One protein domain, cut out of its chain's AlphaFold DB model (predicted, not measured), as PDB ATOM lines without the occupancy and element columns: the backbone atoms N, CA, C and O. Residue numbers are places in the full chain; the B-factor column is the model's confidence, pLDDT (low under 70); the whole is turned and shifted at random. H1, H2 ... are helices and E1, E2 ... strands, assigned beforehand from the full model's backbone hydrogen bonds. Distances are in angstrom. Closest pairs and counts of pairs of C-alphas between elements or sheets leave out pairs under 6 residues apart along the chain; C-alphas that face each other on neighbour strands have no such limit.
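Overview. This is residues 61 to 171 of the 431 residues of the protein "Srs domain-containing protein" of Cystoisospora suis (UniProt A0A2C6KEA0). Two sheets lie face to face as a sandwich, with E1, E7, E6 and E3 in one layer and E2, E5 and E4 in the other, their strands at 19 degrees. The short helix H1 sits at the rim, grazing both sheets. The printed part has 111 residues, with seven named strands and one named helix in the order E1 E2 E3 H1 E4 E5 E6 E7; the first sheet is mixed, the second antiparallel. The class is mostly strand, though under half of the residues are in named elements; the whole is compact, with a radius of gyration of the C-alphas of 13.0 A and spans of 37 by 26 by 25 A.

Arrangement. The larger sheet runs E1, residues 73 to 76, E7, residues 162 to 169, E6, residues 151 to 159, and E3, residues 94 to 96. E1 and E7 are parallel at 23 degrees, with N 75 and O 167 within hydrogen-bond range at 2.8 A. E7 and E6 form an antiparallel hairpin; N 154 and O 166 are 2.8 A apart. E6 and E3 are antiparallel; N 96 and O 155 are 2.8 A apart. The other sheet runs E2, residues 83 to 88, E5, residues 135 to 140, and E4, residues 127 to 132. E2 and E5 are antiparallel, with N 136 and O 86 at 2.8 A; E4 and E5 form a hairpin, with N 130 and O 137 at 2.9 A. The closest C-alphas of E1 and E2 are those of Thr 76 and Ala 84, 5.8 A apart. H1, residues 119 to 123, has its O i to N i+4 pair within hydrogen-bond range.

Along the chain. E1 begins at C-alpha 73, (-31.133, -25.599, 10.429). E6 spans 24.3 A and E7 22.6 A, ending at C-alpha 169, (-30.329, -19.366, 18.378).

Size, cuts and confidence. The C-alphas farthest apart, of Asp 145 and Ser 159, are 37.1 A apart. The printed part has no cut. The link E3 to H1, 22 residues, is long. Residues 65 to 70 and 102 to 103 have pLDDT under 70.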
ATOM      1  N   THR A  61     -38.175 -27.602  10.266       91.25
ATOM      2  CA  THR A  61     -38.367 -29.040  10.022       91.25
ATOM      3  C   THR A  61     -37.162 -29.668   9.318       91.25
ATOM      4  O   THR A  61     -36.785 -29.237   8.227       91.25
ATOM      5  N   CYS A  62     -36.620 -30.748   9.879       89.56
ATOM      6  CA  CYS A  62     -35.638 -31.616   9.221       89.56
ATOM      7  C   CYS A  62     -36.345 -32.573   8.247       89.56
ATOM      8  O   CYS A  62     -36.780 -33.641   8.665       89.56
ATOM      9  N   LYS A  63     -36.519 -32.195   6.972       82.50
ATOM     10  CA  LYS A  63     -37.294 -32.992   5.991       82.50
ATOM     11  C   LYS A  63     -36.471 -33.904   5.076       82.50
ATOM     12  O   LYS A  63     -37.024 -34.872   4.571       82.50
ATOM     13  N   GLU A  64     -35.193 -33.613   4.851       73.38
ATOM     14  CA  GLU A  64     -34.388 -34.274   3.812       73.38
ATOM     15  C   GLU A  64     -33.199 -35.027   4.420       73.38
ATOM     16  O   GLU A  64     -32.626 -34.572   5.413       73.38
ATOM     17  N   ASN A  65     -32.853 -36.180   3.834       63.34
ATOM     18  CA  ASN A  65     -31.614 -36.898   4.142       63.34
ATOM     19  C   ASN A  65     -30.483 -36.126   3.452       63.34
ATOM     20  O   ASN A  65     -30.381 -36.155   2.222       63.34
ATOM     21  N   ILE A  66     -29.666 -35.398   4.208       62.59
ATOM     22  CA  ILE A  66     -28.548 -34.645   3.634       62.59
ATOM     23  C   ILE A  66     -27.310 -35.537   3.729       62.59
ATOM     24  O   ILE A  66     -26.750 -35.725   4.804       62.59
ATOM     25  N   THR A  67     -26.899 -36.117   2.601       61.09
ATOM     26  CA  THR A  67     -25.759 -37.047   2.510       61.09
ATOM     27  C   THR A  67     -24.396 -36.352   2.421       61.09
ATOM     28  O   THR A  67     -23.367 -37.018   2.497       61.09
ATOM     29  N   THR A  68     -24.365 -35.025   2.291       57.62
ATOM     30  CA  THR A  68     -23.142 -34.218   2.171       57.62
ATOM     31  C   THR A  68     -23.270 -32.965   3.029       57.62
ATOM     32  O   THR A  68     -24.065 -32.095   2.694       57.62
ATOM     33  N   GLU A  69     -22.511 -32.920   4.129       64.25
ATOM     34  CA  GLU A  69     -22.459 -31.853   5.145       64.25
ATOM     35  C   GLU A  69     -23.833 -31.432   5.697       64.25
ATOM     36  O   GLU A  69     -24.609 -30.720   5.063       64.25
ATOM     37  N   ALA A  70     -24.140 -31.874   6.923       66.12
ATOM     38  CA  ALA A  70     -25.402 -31.577   7.596       66.12
ATOM     39  C   ALA A  70     -25.660 -30.060   7.620       66.12
ATOM     40  O   ALA A  70     -25.056 -29.328   8.404       66.12
ATOM     41  N   THR A  71     -26.559 -29.589   6.752       78.44
ATOM     42  CA  THR A  71     -26.918 -28.172   6.684       78.44
ATOM     43  C   THR A  71     -27.548 -27.775   8.010       78.44
ATOM     44  O   THR A  71     -28.596 -28.304   8.385       78.44
ATOM     45  N   GLU A  72     -26.907 -26.844   8.717       89.19
ATOM     46  CA  GLU A  72     -27.406 -26.321   9.983       89.19
ATOM     47  C   GLU A  72     -28.768 -25.653   9.764       89.19
ATOM     48  O   GLU A  72     -28.910 -24.679   9.018       89.19
ATOM     49  N   ARG A  73     -29.793 -26.175  10.433       93.50
ATOM     50  CA  ARG A  73     -31.133 -25.599  10.429       93.50
ATOM     51  C   ARG A  73     -31.314 -24.783  11.704       93.50
ATOM     52  O   ARG A  73     -31.298 -25.340  12.792       93.50
ATOM     53  N   THR A  74     -31.471 -23.467  11.580       94.88
ATOM     54  CA  THR A  74     -31.573 -22.575  12.747       94.88
ATOM     55  C   THR A  74     -33.020 -22.185  13.032       94.88
ATOM     56  O   THR A  74     -33.663 -21.593  12.167       94.88
ATOM     57  N   ALA A  75     -33.508 -22.464  14.241       96.00
ATOM     58  CA  ALA A  75     -34.695 -21.836  14.819       96.00
ATOM     59  C   ALA A  75     -34.256 -20.778  15.839       96.00
ATOM     60  O   ALA A  75     -33.237 -20.949  16.503       96.00
ATOM     61  N   THR A  76     -35.010 -19.694  15.989       96.31
ATOM     62  CA  THR A  76     -34.676 -18.618  16.933       96.31
ATOM     63  C   THR A  76     -35.663 -18.624  18.090       96.31
ATOM     64  O   THR A  76     -36.861 -18.802  17.869       96.31
ATOM     65  N   PHE A  77     -35.181 -18.419  19.316       96.25
ATOM     66  CA  PHE A  77     -36.063 -18.203  20.461       96.25
ATOM     67  C   PHE A  77     -36.849 -16.903  20.291       96.25
ATOM     68  O   PHE A  77     -36.293 -15.856  19.961       96.25
ATOM     69  N   SER A  78     -38.152 -16.965  20.539       93.94
ATOM     70  CA  SER A  78     -38.995 -15.776  20.562       93.94
ATOM     71  C   SER A  78     -38.753 -14.980  21.842       93.94
ATOM     72  O   SER A  78     -38.894 -15.522  22.934       93.94
ATOM     73  N   GLU A  79     -38.483 -13.680  21.724       91.69
ATOM     74  CA  GLU A  79     -38.393 -12.768  22.881       91.69
ATOM     75  C   GLU A  79     -39.718 -12.627  23.633       91.69
ATOM     76  O   GLU A  79     -39.720 -12.190  24.774       91.69
ATOM     77  N   LYS A  80     -40.847 -12.981  23.006       90.38
ATOM     78  CA  LYS A  80     -42.180 -12.860  23.604       90.38
ATOM     79  C   LYS A  80     -42.575 -14.101  24.393       90.38
ATOM     80  O   LYS A  80     -43.156 -13.996  25.466       90.38
ATOM     81  N   THR A  81     -42.311 -15.282  23.840       93.62
ATOM     82  CA  THR A  81     -42.724 -16.548  24.462       93.62
ATOM     83  C   THR A  81     -41.580 -17.281  25.144       93.62
ATOM     84  O   THR A  81     -41.841 -18.257  25.835       93.62
ATOM     85  N   LEU A  82     -40.329 -16.851  24.947       95.88
ATOM     86  CA  LEU A  82     -39.116 -17.543  25.400       95.88
ATOM     87  C   LEU A  82     -39.027 -18.989  24.886       95.88
ATOM     88  O   LEU A  82     -38.387 -19.843  25.499       95.88
ATOM     89  N   GLN A  83     -39.677 -19.266  23.750       95.75
ATOM     90  CA  GLN A  83     -39.745 -20.589  23.137       95.75
ATOM     91  C   GLN A  83     -39.073 -20.617  21.769       95.75
ATOM     92  O   GLN A  83     -39.179 -19.664  20.994       95.75
ATOM     93  N   ALA A  84     -38.452 -21.748  21.457       96.38
ATOM     94  CA  ALA A  84     -38.055 -22.144  20.113       96.38
ATOM     95  C   ALA A  84     -38.582 -23.555  19.844       96.38
ATOM     96  O   ALA A  84     -38.588 -24.401  20.740       96.38
ATOM     97  N   SER A  85     -39.016 -23.828  18.616       95.94
ATOM     98  CA  SER A  85     -39.504 -25.151  18.235       95.94
ATOM     99  C   SER A  85     -38.876 -25.646  16.941       95.94
ATOM    100  O   SER A  85     -38.567 -24.882  16.022       95.94
ATOM    101  N   PHE A  86     -38.675 -26.955  16.878       96.12
ATOM    102  CA  PHE A  86     -38.164 -27.640  15.701       96.12
ATOM    103  C   PHE A  86     -38.794 -29.024  15.587       96.12
ATOM    104  O   PHE A  86     -39.227 -29.608  16.576       96.12
ATOM    105  N   THR A  87     -38.838 -29.562  14.377       95.69
ATOM    106  CA  THR A  87     -39.464 -30.849  14.083       95.69
ATOM    107  C   THR A  87     -38.453 -31.770  13.416       95.69
ATOM    108  O   THR A  87     -37.915 -31.450  12.352       95.69
ATOM    109  N   CYS A  88     -38.222 -32.940  14.005       94.31
ATOM    110  CA  CYS A  88     -37.488 -34.008  13.333       94.31
ATOM    111  C   CYS A  88     -38.433 -34.673  12.316       94.31
ATOM    112  O   CYS A  88     -39.495 -35.157  12.685       94.31
ATOM    113  N   GLY A  89     -38.123 -34.651  11.019       92.44
ATOM    114  CA  GLY A  89     -39.039 -35.190  10.006       92.44
ATOM    115  C   GLY A  89     -39.285 -36.693  10.135       92.44
ATOM    116  O   GLY A  89     -38.593 -37.412  10.859       92.44
ATOM    117  N   ALA A  90     -40.277 -37.179   9.387       84.94
ATOM    118  CA  ALA A  90     -40.602 -38.598   9.339       84.94
ATOM    119  C   ALA A  90     -39.373 -39.419   8.900       84.94
ATOM    120  O   ALA A  90     -38.833 -39.218   7.814       84.94
ATOM    121  N   GLY A  91     -38.923 -40.329   9.765       87.50
ATOM    122  CA  GLY A  91     -37.742 -41.169   9.551       87.50
ATOM    123  C   GLY A  91     -36.588 -40.878  10.510       87.50
ATOM    124  O   GLY A  91     -35.787 -41.773  10.749       87.50
ATOM    125  N   TYR A  92     -36.530 -39.690  11.110       91.62
ATOM    126  CA  TYR A  92     -35.625 -39.432  12.229       91.62
ATOM    127  C   TYR A  92     -36.211 -40.069  13.496       91.62
ATOM    128  O   TYR A  92     -37.289 -39.690  13.956       91.62
ATOM    129  N   THR A  93     -35.536 -41.087  14.023       91.81
ATOM    130  CA  THR A  93     -36.026 -41.911  15.139       91.81
ATOM    131  C   THR A  93     -35.438 -41.490  16.480       91.81
ATOM    132  O   THR A  93     -36.059 -41.726  17.517       91.81
ATOM    133  N   GLU A  94     -34.277 -40.837  16.470       92.81
ATOM    134  CA  GLU A  94     -33.521 -40.460  17.662       92.81
ATOM    135  C   GLU A  94     -33.254 -38.945  17.674       92.81
ATOM    136  O   GLU A  94     -32.956 -38.342  16.641       92.81
ATOM    137  N   LEU A  95     -33.359 -38.321  18.850       94.25
ATOM    138  CA  LEU A  95     -32.889 -36.958  19.099       94.25
ATOM    139  C   LEU A  95     -31.639 -37.035  19.976       94.25
ATOM    140  O   LEU A  95     -31.639 -37.748  20.978       94.25
ATOM    141  N   ILE A  96     -30.601 -36.288  19.610       94.19
ATOM    142  CA  ILE A  96     -29.348 -36.188  20.356       94.19
ATOM    143  C   ILE A  96     -29.124 -34.725  20.793       94.19
ATOM    144  O   ILE A  96     -29.131 -33.842  19.932       94.19
ATOM    145  N   PRO A  97     -28.897 -34.457  22.092       94.44
ATOM    146  CA  PRO A  97     -29.053 -35.403  23.197       94.44
ATOM    147  C   PRO A  97     -30.528 -35.800  23.363       94.44
ATOM    148  O   PRO A  97     -31.435 -35.109  22.892       94.44
ATOM    149  N   ALA A  98     -30.776 -36.933  24.021       90.94
ATOM    150  CA  ALA A  98     -32.137 -37.403  24.240       90.94
ATOM    151  C   ALA A  98     -32.910 -36.423  25.140       90.94
ATOM    152  O   ALA A  98     -32.504 -36.148  26.270       90.94
ATOM    153  N   CYS A  99     -34.051 -35.930  24.655       85.75
ATOM    154  CA  CYS A  99     -34.991 -35.162  25.471       85.75
ATOM    155  C   CYS A  99     -35.916 -36.125  26.218       85.75
ATOM    156  O   CYS A  99     -36.787 -36.754  25.609       85.75
ATOM    157  N   THR A 100     -35.746 -36.226  27.534       80.31
ATOM    158  CA  THR A 100     -36.727 -36.875  28.416       80.31
ATOM    159  C   THR A 100     -37.519 -35.805  29.165       80.31
ATOM    160  O   THR A 100     -37.171 -34.626  29.115       80.31
ATOM    161  N   LYS A 101     -38.603 -36.192  29.849       71.19
ATOM    162  CA  LYS A 101     -39.393 -35.246  30.656       71.19
ATOM    163  C   LYS A 101     -38.569 -34.598  31.777       71.19
ATOM    164  O   LYS A 101     -38.890 -33.480  32.166       71.19
ATOM    165  N   ASP A 102     -37.510 -35.278  32.224       65.94
ATOM    166  CA  ASP A 102     -36.748 -34.928  33.425       65.94
ATOM    167  C   ASP A 102     -35.304 -34.485  33.125       65.94
ATOM    168  O   ASP A 102     -34.668 -33.858  33.968       65.94
ATOM    169  N   THR A 103     -34.766 -34.771  31.929       68.56
ATOM    170  CA  THR A 103     -33.394 -34.392  31.542       68.56
ATOM    171  C   THR A 103     -33.384 -33.388  30.401       68.56
ATOM    172  O   THR A 103     -33.784 -33.690  29.272       68.56
ATOM    173  N   LEU A 104     -32.860 -32.202  30.698       84.69
ATOM    174  CA  LEU A 104     -32.910 -31.022  29.844       84.69
ATOM    175  C   LEU A 104     -31.546 -30.734  29.260       84.69
ATOM    176  O   LEU A 104     -30.877 -29.770  29.627       84.69
ATOM    177  N   LYS A 105     -31.146 -31.611  28.350       93.81
ATOM    178  CA  LYS A 105     -29.825 -31.564  27.751       93.81
ATOM    179  C   LYS A 105     -29.859 -30.829  26.419       93.81
ATOM    180  O   LYS A 105     -30.830 -30.905  25.666       93.81
ATOM    181  N   CYS A 106     -28.784 -30.122  26.128       96.00
ATOM    182  CA  CYS A 106     -28.481 -29.531  24.837       96.00
ATOM    183  C   CYS A 106     -26.979 -29.654  24.572       96.00
ATOM    184  O   CYS A 106     -26.207 -30.077  25.432       96.00
ATOM    185  N   CYS A 107     -26.556 -29.306  23.366       96.38
ATOM    186  CA  CYS A 107     -25.143 -29.223  23.035       96.38
ATOM    187  C   CYS A 107     -24.721 -27.766  22.876       96.38
ATOM    188  O   CYS A 107     -25.431 -26.977  22.261       96.38
ATOM    189  N   GLU A 108     -23.545 -27.416  23.391       95.88
ATOM    190  CA  GLU A 108     -22.967 -26.077  23.224       95.88
ATOM    191  C   GLU A 108     -22.402 -25.861  21.809       95.88
ATOM    192  O   GLU A 108     -22.298 -24.735  21.337       95.88
ATOM    193  N   ASN A 109     -22.066 -26.944  21.101       95.44
ATOM    194  CA  ASN A 109     -21.447 -26.887  19.781       95.44
ATOM    195  C   ASN A 109     -22.084 -27.872  18.776       95.44
ATOM    196  O   ASN A 109     -22.729 -28.848  19.180       95.44
ATOM    197  N   PRO A 110     -21.851 -27.673  17.462       93.88
ATOM    198  CA  PRO A 110     -22.354 -28.551  16.401       93.88
ATOM    199  C   PRO A 110     -21.925 -30.020  16.514       93.88
ATOM    200  O   PRO A 110     -22.625 -30.917  16.036       93.88
ATOM    201  N   GLN A 111     -20.775 -30.295  17.143       91.06
ATOM    202  CA  GLN A 111     -20.230 -31.652  17.250       91.06
ATOM    203  C   GLN A 111     -21.023 -32.532  18.214       91.06
ATOM    204  O   GLN A 111     -20.938 -33.749  18.081       91.06
ATOM    205  N   CYS A 112     -21.847 -31.931  19.080       86.00
ATOM    206  CA  CYS A 112     -22.914 -32.521  19.889       86.00
ATOM    207  C   CYS A 112     -22.813 -34.038  20.128       86.00
ATOM    208  O   CYS A 112     -23.165 -34.845  19.256       86.00
ATOM    209  N   THR A 113     -22.331 -34.406  21.316       88.44
ATOM    210  CA  THR A 113     -22.223 -35.792  21.784       88.44
ATOM    211  C   THR A 113     -23.559 -36.291  22.344       88.44
ATOM    212  O   THR A 113     -24.474 -35.511  22.604       88.44
ATOM    213  N   LYS A 114     -23.680 -37.611  22.543       82.25
ATOM    214  CA  LYS A 114     -24.899 -38.231  23.091       82.25
ATOM    215  C   LYS A 114     -25.253 -37.735  24.492       82.25
ATOM    216  O   LYS A 114     -26.434 -37.627  24.812       82.25
ATOM    217  N   ASP A 115     -24.243 -37.418  25.295       86.06
ATOM    218  CA  ASP A 115     -24.438 -37.069  26.698       86.06
ATOM    219  C   ASP A 115     -24.961 -35.647  26.892       86.06
ATOM    220  O   ASP A 115     -25.658 -35.415  27.878       86.06
ATOM    221  N   GLY A 116     -24.674 -34.728  25.958       91.88
ATOM    222  CA  GLY A 116     -25.029 -33.311  26.062       91.88
ATOM    223  C   GLY A 116     -24.567 -32.651  27.371       91.88
ATOM    224  O   GLY A 116     -23.801 -33.215  28.151       91.88
ATOM    225  N   ALA A 117     -25.056 -31.444  27.618       94.38
ATOM    226  CA  ALA A 117     -24.940 -30.734  28.886       94.38
ATOM    227  C   ALA A 117     -26.303 -30.145  29.253       94.38
ATOM    228  O   ALA A 117     -27.122 -29.893  28.369       94.38
ATOM    229  N   ASP A 118     -26.568 -29.930  30.538       94.62
ATOM    230  CA  ASP A 118     -27.833 -29.327  30.947       94.62
ATOM    231  C   ASP A 118     -27.945 -27.891  30.416       94.62
ATOM    232  O   ASP A 118     -26.981 -27.123  30.457       94.62
ATOM    233  N   ILE A 119     -29.141 -27.500  29.961       95.44
ATOM    234  CA  ILE A 119     -29.414 -26.132  29.482       95.44
ATOM    235  C   ILE A 119     -29.023 -25.100  30.549       95.44
ATOM    236  O   ILE A 119     -28.443 -24.065  30.223       95.44
ATOM    237  N   ALA A 120     -29.269 -25.418  31.824       95.31
ATOM    238  CA  ALA A 120     -28.874 -24.588  32.956       95.31
ATOM    239  C   ALA A 120     -27.360 -24.369  33.038       95.31
ATOM    240  O   ALA A 120     -26.930 -23.263  33.348       95.31
ATOM    241  N   THR A 121     -26.551 -25.372  32.709       95.38
ATOM    242  CA  THR A 121     -25.089 -25.250  32.694       95.38
ATOM    243  C   THR A 121     -24.600 -24.453  31.485       95.38
ATOM    244  O   THR A 121     -23.731 -23.600  31.631       95.38
ATOM    245  N   VAL A 122     -25.170 -24.684  30.297       96.25
ATOM    246  CA  VAL A 122     -24.722 -24.034  29.047       96.25
ATOM    247  C   VAL A 122     -25.137 -22.556  28.991       96.25
ATOM    248  O   VAL A 122     -24.340 -21.671  28.650       96.25
ATOM    249  N   LEU A 123     -26.397 -22.276  29.334       96.44
ATOM    250  CA  LEU A 123     -26.993 -20.943  29.230       96.44
ATOM    251  C   LEU A 123     -27.080 -20.200  30.569       96.44
ATOM    252  O   LEU A 123     -27.315 -18.997  30.559       96.44
ATOM    253  N   GLY A 124     -26.886 -20.863  31.712       96.25
ATOM    254  CA  GLY A 124     -27.025 -20.227  33.030       96.25
ATOM    255  C   GLY A 124     -28.476 -19.954  33.441       96.25
ATOM    256  O   GLY A 124     -28.720 -19.123  34.315       96.25
ATOM    257  N   VAL A 125     -29.451 -20.597  32.787       95.69
ATOM    258  CA  VAL A 125     -30.894 -20.409  33.023       95.69
ATOM    259  C   VAL A 125     -31.636 -21.731  32.980       95.69
ATOM    260  O   VAL A 125     -31.284 -22.624  32.206       95.69
ATOM    261  N   LYS A 126     -32.700 -21.857  33.775       94.88
ATOM    262  CA  LYS A 126     -33.569 -23.028  33.676       94.88
ATOM    263  C   LYS A 126     -34.243 -23.051  32.304       94.88
ATOM    264  O   LYS A 126     -34.560 -22.014  31.720       94.88
ATOM    265  N   GLY A 127     -34.480 -24.251  31.798       93.94
ATOM    266  CA  GLY A 127     -35.231 -24.468  30.570       93.94
ATOM    267  C   GLY A 127     -36.114 -25.696  30.690       93.94
ATOM    268  O   GLY A 127     -36.004 -26.442  31.655       93.94
ATOM    269  N   LYS A 128     -36.992 -25.908  29.716       92.38
ATOM    270  CA  LYS A 128     -37.824 -27.102  29.574       92.38
ATOM    271  C   LYS A 128     -37.910 -27.491  28.106       92.38
ATOM    272  O   LYS A 128     -38.093 -26.623  27.266       92.38
ATOM    273  N   ALA A 129     -37.815 -28.774  27.789       92.75
ATOM    274  CA  ALA A 129     -38.022 -29.302  26.450       92.75
ATOM    275  C   ALA A 129     -39.217 -30.252  26.489       92.75
ATOM    276  O   ALA A 129     -39.236 -31.211  27.259       92.75
ATOM    277  N   VAL A 130     -40.229 -29.981  25.671       91.56
ATOM    278  CA  VAL A 130     -41.423 -30.821  25.556       91.56
ATOM    279  C   VAL A 130     -41.491 -31.377  24.145       91.56
ATOM    280  O   VAL A 130     -41.393 -30.638  23.168       91.56
ATOM    281  N   LYS A 131     -41.668 -32.696  24.047       92.50
ATOM    282  CA  LYS A 131     -41.929 -33.388  22.787       92.50
ATOM    283  C   LYS A 131     -43.437 -33.539  22.593       92.50
ATOM    284  O   LYS A 131     -44.102 -34.128  23.444       92.50
ATOM    285  N   SER A 132     -43.941 -33.060  21.461       92.38
ATOM    286  CA  SER A 132     -45.281 -33.345  20.946       92.38
ATOM    287  C   SER A 132     -45.128 -33.931  19.548       92.38
ATOM    288  O   SER A 132     -44.655 -33.255  18.636       92.38
ATOM    289  N   ASP A 133     -45.478 -35.204  19.382       91.25
ATOM    290  CA  ASP A 133     -45.210 -35.987  18.171       91.25
ATOM    291  C   ASP A 133     -43.718 -36.000  17.807       91.25
ATOM    292  O   ASP A 133     -42.912 -36.579  18.531       91.25
ATOM    293  N   GLN A 134     -43.332 -35.364  16.702       92.38
ATOM    294  CA  GLN A 134     -41.936 -35.186  16.294       92.38
ATOM    295  C   GLN A 134     -41.442 -33.742  16.449       92.38
ATOM    296  O   GLN A 134     -40.332 -33.411  16.027       92.38
ATOM    297  N   THR A 135     -42.265 -32.881  17.045       94.69
ATOM    298  CA  THR A 135     -41.938 -31.487  17.317       94.69
ATOM    299  C   THR A 135     -41.445 -31.352  18.747       94.69
ATOM    300  O   THR A 135     -42.085 -31.801  19.698       94.69
ATOM    301  N   TYR A 136     -40.295 -30.715  18.890       94.81
ATOM    302  CA  TYR A 136     -39.664 -30.396  20.155       94.81
ATOM    303  C   TYR A 136     -39.776 -28.895  20.368       94.81
ATOM    304  O   TYR A 136     -39.317 -28.111  19.538       94.81
ATOM    305  N   THR A 137     -40.389 -28.504  21.480       94.81
ATOM    306  CA  THR A 137     -40.475 -27.110  21.912       94.81
ATOM    307  C   THR A 137     -39.591 -26.937  23.131       94.81
ATOM    308  O   THR A 137     -39.807 -27.594  24.150       94.81
ATOM    309  N   VAL A 138     -38.595 -26.066  23.016       95.50
ATOM    310  CA  VAL A 138     -37.707 -25.680  24.109       95.50
ATOM    311  C   VAL A 138     -38.154 -24.319  24.626       95.50
ATOM    312  O   VAL A 138     -38.249 -23.370  23.853       95.50
ATOM    313  N   THR A 139     -38.419 -24.232  25.922       95.31
ATOM    314  CA  THR A 139     -38.817 -23.027  26.657       95.31
ATOM    315  C   THR A 139     -37.711 -22.662  27.636       95.31
ATOM    316  O   THR A 139     -37.202 -23.543  28.325       95.31
ATOM    317  N   LEU A 140     -37.345 -21.389  27.731       96.19
ATOM    318  CA  LEU A 140     -36.376 -20.890  28.711       96.19
ATOM    319  C   LEU A 140     -37.068 -20.050  29.782       96.19
ATOM    320  O   LEU A 140     -38.091 -19.424  29.521       96.19
ATOM    321  N   GLU A 141     -36.487 -20.011  30.980       95.88
ATOM    322  CA  GLU A 141     -36.954 -19.146  32.073       95.88
ATOM    323  C   GLU A 141     -36.779 -17.675  31.716       95.88
ATOM    324  O   GLU A 141     -37.683 -16.866  31.917       95.88
ATOM    325  N   ARG A 142     -35.621 -17.351  31.145       95.88
ATOM    326  CA  ARG A 142     -35.258 -16.040  30.606       95.88
ATOM    327  C   ARG A 142     -34.151 -16.212  29.572       95.88
ATOM    328  O   ARG A 142     -33.471 -17.239  29.566       95.88
ATOM    329  N   ILE A 143     -33.931 -15.202  28.736       96.38
ATOM    330  CA  ILE A 143     -32.772 -15.147  27.838       96.38
ATOM    331  C   ILE A 143     -31.689 -14.301  28.525       96.38
ATOM    332  O   ILE A 143     -31.901 -13.104  28.705       96.38
ATOM    333  N   PRO A 144     -30.543 -14.883  28.927       95.12
ATOM    334  CA  PRO A 144     -29.477 -14.124  29.575       95.12
ATOM    335  C   PRO A 144     -28.872 -13.093  28.620       95.12
ATOM    336  O   PRO A 144     -28.486 -13.434  27.500       95.12
ATOM    337  N   ASP A 145     -28.719 -11.851  29.078       91.69
ATOM    338  CA  ASP A 145     -28.230 -10.753  28.237       91.69
ATOM    339  C   ASP A 145     -26.818 -11.002  27.687       91.69
ATOM    340  O   ASP A 145     -26.558 -10.753  26.510       91.69
ATOM    341  N   ASN A 146     -25.931 -11.602  28.487       93.88
ATOM    342  CA  ASN A 146     -24.567 -11.969  28.084       93.88
ATOM    343  C   ASN A 146     -24.493 -13.193  27.149       93.88
ATOM    344  O   ASN A 146     -23.409 -13.547  26.681       93.88
ATOM    345  N   LYS A 147     -25.623 -13.858  26.890       95.75
ATOM    346  CA  LYS A 147     -25.724 -15.049  26.035       95.75
ATOM    347  C   LYS A 147     -26.521 -14.782  24.752       95.75
ATOM    348  O   LYS A 147     -26.627 -15.665  23.905       95.75
ATOM    349  N   ARG A 148     -27.066 -13.579  24.558       94.44
ATOM    350  CA  ARG A 148     -27.815 -13.217  23.342       94.44
ATOM    351  C   ARG A 148     -26.961 -13.401  22.085       94.44
ATOM    352  O   ARG A 148     -25.782 -13.056  22.061       94.44
ATOM    353  N   GLY A 149     -27.551 -13.976  21.039       94.81
ATOM    354  CA  GLY A 149     -26.844 -14.380  19.820       94.81
ATOM    355  C   GLY A 149     -26.104 -15.723  19.898       94.81
ATOM    356  O   GLY A 149     -25.657 -16.206  18.857       94.81
ATOM    357  N   GLN A 150     -25.980 -16.349  21.077       96.94
ATOM    358  CA  GLN A 150     -25.427 -17.705  21.189       96.94
ATOM    359  C   GLN A 150     -26.423 -18.757  20.699       96.94
ATOM    360  O   GLN A 150     -27.625 -18.510  20.607       96.94
ATOM    361  N   LYS A 151     -25.914 -19.944  20.377       97.75
ATOM    362  CA  LYS A 151     -26.699 -21.069  19.868       97.75
ATOM    363  C   LYS A 151     -26.521 -22.275  20.777       97.75
ATOM    364  O   LYS A 151     -25.423 -22.522  21.261       97.75
ATOM    365  N   ILE A 152     -27.592 -23.038  20.949       97.50
ATOM    366  CA  ILE A 152     -27.527 -24.416  21.442       97.50
ATOM    367  C   ILE A 152     -27.922 -25.363  20.315       97.50
ATOM    368  O   ILE A 152     -28.638 -24.974  19.395       97.50
ATOM    369  N   TYR A 153     -27.459 -26.602  20.374       97.00
ATOM    370  CA  TYR A 153     -27.551 -27.536  19.261       97.00
ATOM    371  C   TYR A 153     -28.249 -28.832  19.657       97.00
ATOM    372  O   TYR A 153     -28.117 -29.318  20.783       97.00
ATOM    373  N   TYR A 154     -28.949 -29.396  18.679       96.50
ATOM    374  CA  TYR A 154     -29.579 -30.707  18.705       96.50
ATOM    375  C   TYR A 154     -29.321 -31.418  17.377       96.50
ATOM    376  O   TYR A 154     -29.127 -30.787  16.339       96.50
ATOM    377  N   LYS A 155     -29.348 -32.745  17.387       94.81
ATOM    378  CA  LYS A 155     -29.222 -33.583  16.195       94.81
ATOM    379  C   LYS A 155     -30.435 -34.497  16.097       94.81
ATOM    380  O   LYS A 155     -30.653 -35.324  16.978       94.81
ATOM    381  N   CYS A 156     -31.204 -34.378  15.022       94.62
ATOM    382  CA  CYS A 156     -32.166 -35.410  14.647       94.62
ATOM    383  C   CYS A 156     -31.395 -36.498  13.895       94.62
ATOM    384  O   CYS A 156     -30.736 -36.205  12.897       94.62
ATOM    385  N   LYS A 157     -31.470 -37.745  14.355       92.94
ATOM    386  CA  LYS A 157     -30.736 -38.872  13.781       92.94
ATOM    387  C   LYS A 157     -31.687 -39.944  13.257       92.94
ATOM    388  O   LYS A 157     -32.635 -40.344  13.934       92.94
ATOM    389  N   LYS A 158     -31.427 -40.389  12.028       92.44
ATOM    390  CA  LYS A 158     -32.125 -41.502  11.371       92.44
ATOM    391  C   LYS A 158     -31.238 -42.744  11.286       92.44
ATOM    392  O   LYS A 158     -31.698 -43.849  11.558       92.44
ATOM    393  N   SER A 159     -29.962 -42.554  10.960       89.88
ATOM    394  CA  SER A 159     -28.896 -43.564  10.998       89.88
ATOM    395  C   SER A 159     -27.566 -42.892  11.365       89.88
ATOM    396  O   SER A 159     -27.512 -41.675  11.515       89.88
ATOM    397  N   ASP A 160     -26.477 -43.647  11.537       86.62
ATOM    398  CA  ASP A 160     -25.159 -43.064  11.860       86.62
ATOM    399  C   ASP A 160     -24.625 -42.112  10.777       86.62
ATOM    400  O   ASP A 160     -23.847 -41.213  11.085       86.62
ATOM    401  N   SER A 161     -25.075 -42.277   9.532       86.06
ATOM    402  CA  SER A 161     -24.681 -41.452   8.387       86.06
ATOM    403  C   SER A 161     -25.704 -40.374   8.008       86.06
ATOM    404  O   SER A 161     -25.428 -39.588   7.110       86.06
ATOM    405  N   ASP A 162     -26.888 -40.358   8.632       89.75
ATOM    406  CA  ASP A 162     -28.004 -39.471   8.275       89.75
ATOM    407  C   ASP A 162     -28.463 -38.680   9.506       89.75
ATOM    408  O   ASP A 162     -29.239 -39.153  10.353       89.75
ATOM    409  N   VAL A 163     -27.893 -37.480   9.624       91.44
ATOM    410  CA  VAL A 163     -28.041 -36.583  10.769       91.44
ATOM    411  C   VAL A 163     -28.420 -35.192  10.277       91.44
ATOM    412  O   VAL A 163     -27.710 -34.589   9.475       91.44
ATOM    413  N   CYS A 164     -29.499 -34.645  10.829       93.06
ATOM    414  CA  CYS A 164     -29.868 -33.246  10.661       93.06
ATOM    415  C   CYS A 164     -29.458 -32.457  11.904       93.06
ATOM    416  O   CYS A 164     -29.920 -32.750  13.011       93.06
ATOM    417  N   LEU A 165     -28.597 -31.456  11.721       94.12
ATOM    418  CA  LEU A 165     -28.189 -30.544  12.784       94.12
ATOM    419  C   LEU A 165     -29.194 -29.394  12.907       94.12
ATOM    420  O   LEU A 165     -29.440 -28.659  11.949       94.12
ATOM    421  N   VAL A 166     -29.727 -29.214  14.109       95.81
ATOM    422  CA  VAL A 166     -30.627 -28.123  14.471       95.81
ATOM    423  C   VAL A 166     -29.922 -27.205  15.460       95.81
ATOM    424  O   VAL A 166     -29.454 -27.654  16.503       95.81
ATOM    425  N   ALA A 167     -29.872 -25.916  15.151       96.88
ATOM    426  CA  ALA A 167     -29.416 -24.876  16.059       96.88
ATOM    427  C   ALA A 167     -30.622 -24.093  16.594       96.88
ATOM    428  O   ALA A 167     -31.469 -23.651  15.820       96.88
ATOM    429  N   LEU A 168     -30.695 -23.892  17.905       97.31
ATOM    430  CA  LEU A 168     -31.619 -22.955  18.532       97.31
ATOM    431  C   LEU A 168     -30.833 -21.708  18.931       97.31
ATOM    432  O   LEU A 168     -30.039 -21.737  19.871       97.31
ATOM    433  N   ALA A 169     -31.016 -20.631  18.175       97.50
ATOM    434  CA  ALA A 169     -30.329 -19.366  18.378       97.50
ATOM    435  C   ALA A 169     -31.076 -18.494  19.387       97.50
ATOM    436  O   ALA A 169     -32.280 -18.255  19.257       97.50
ATOM    437  N   LEU A 170     -30.348 -17.965  20.364       96.81
ATOM    438  CA  LEU A 170     -30.830 -16.882  21.199       96.81
ATOM    439  C   LEU A 170     -30.899 -15.605  20.347       96.81
ATOM    440  O   LEU A 170     -29.924 -15.274  19.666       96.81
ATOM    441  N   PRO A 171     -32.028 -14.882  20.357       95.56
ATOM    442  CA  PRO A 171     -32.212 -13.671  19.570       95.56
ATOM    443  C   PRO A 171     -31.123 -12.637  19.865       95.56
ATOM    444  O   PRO A 171     -30.712 -12.418  21.008       95.56
TER     445      PRO A 171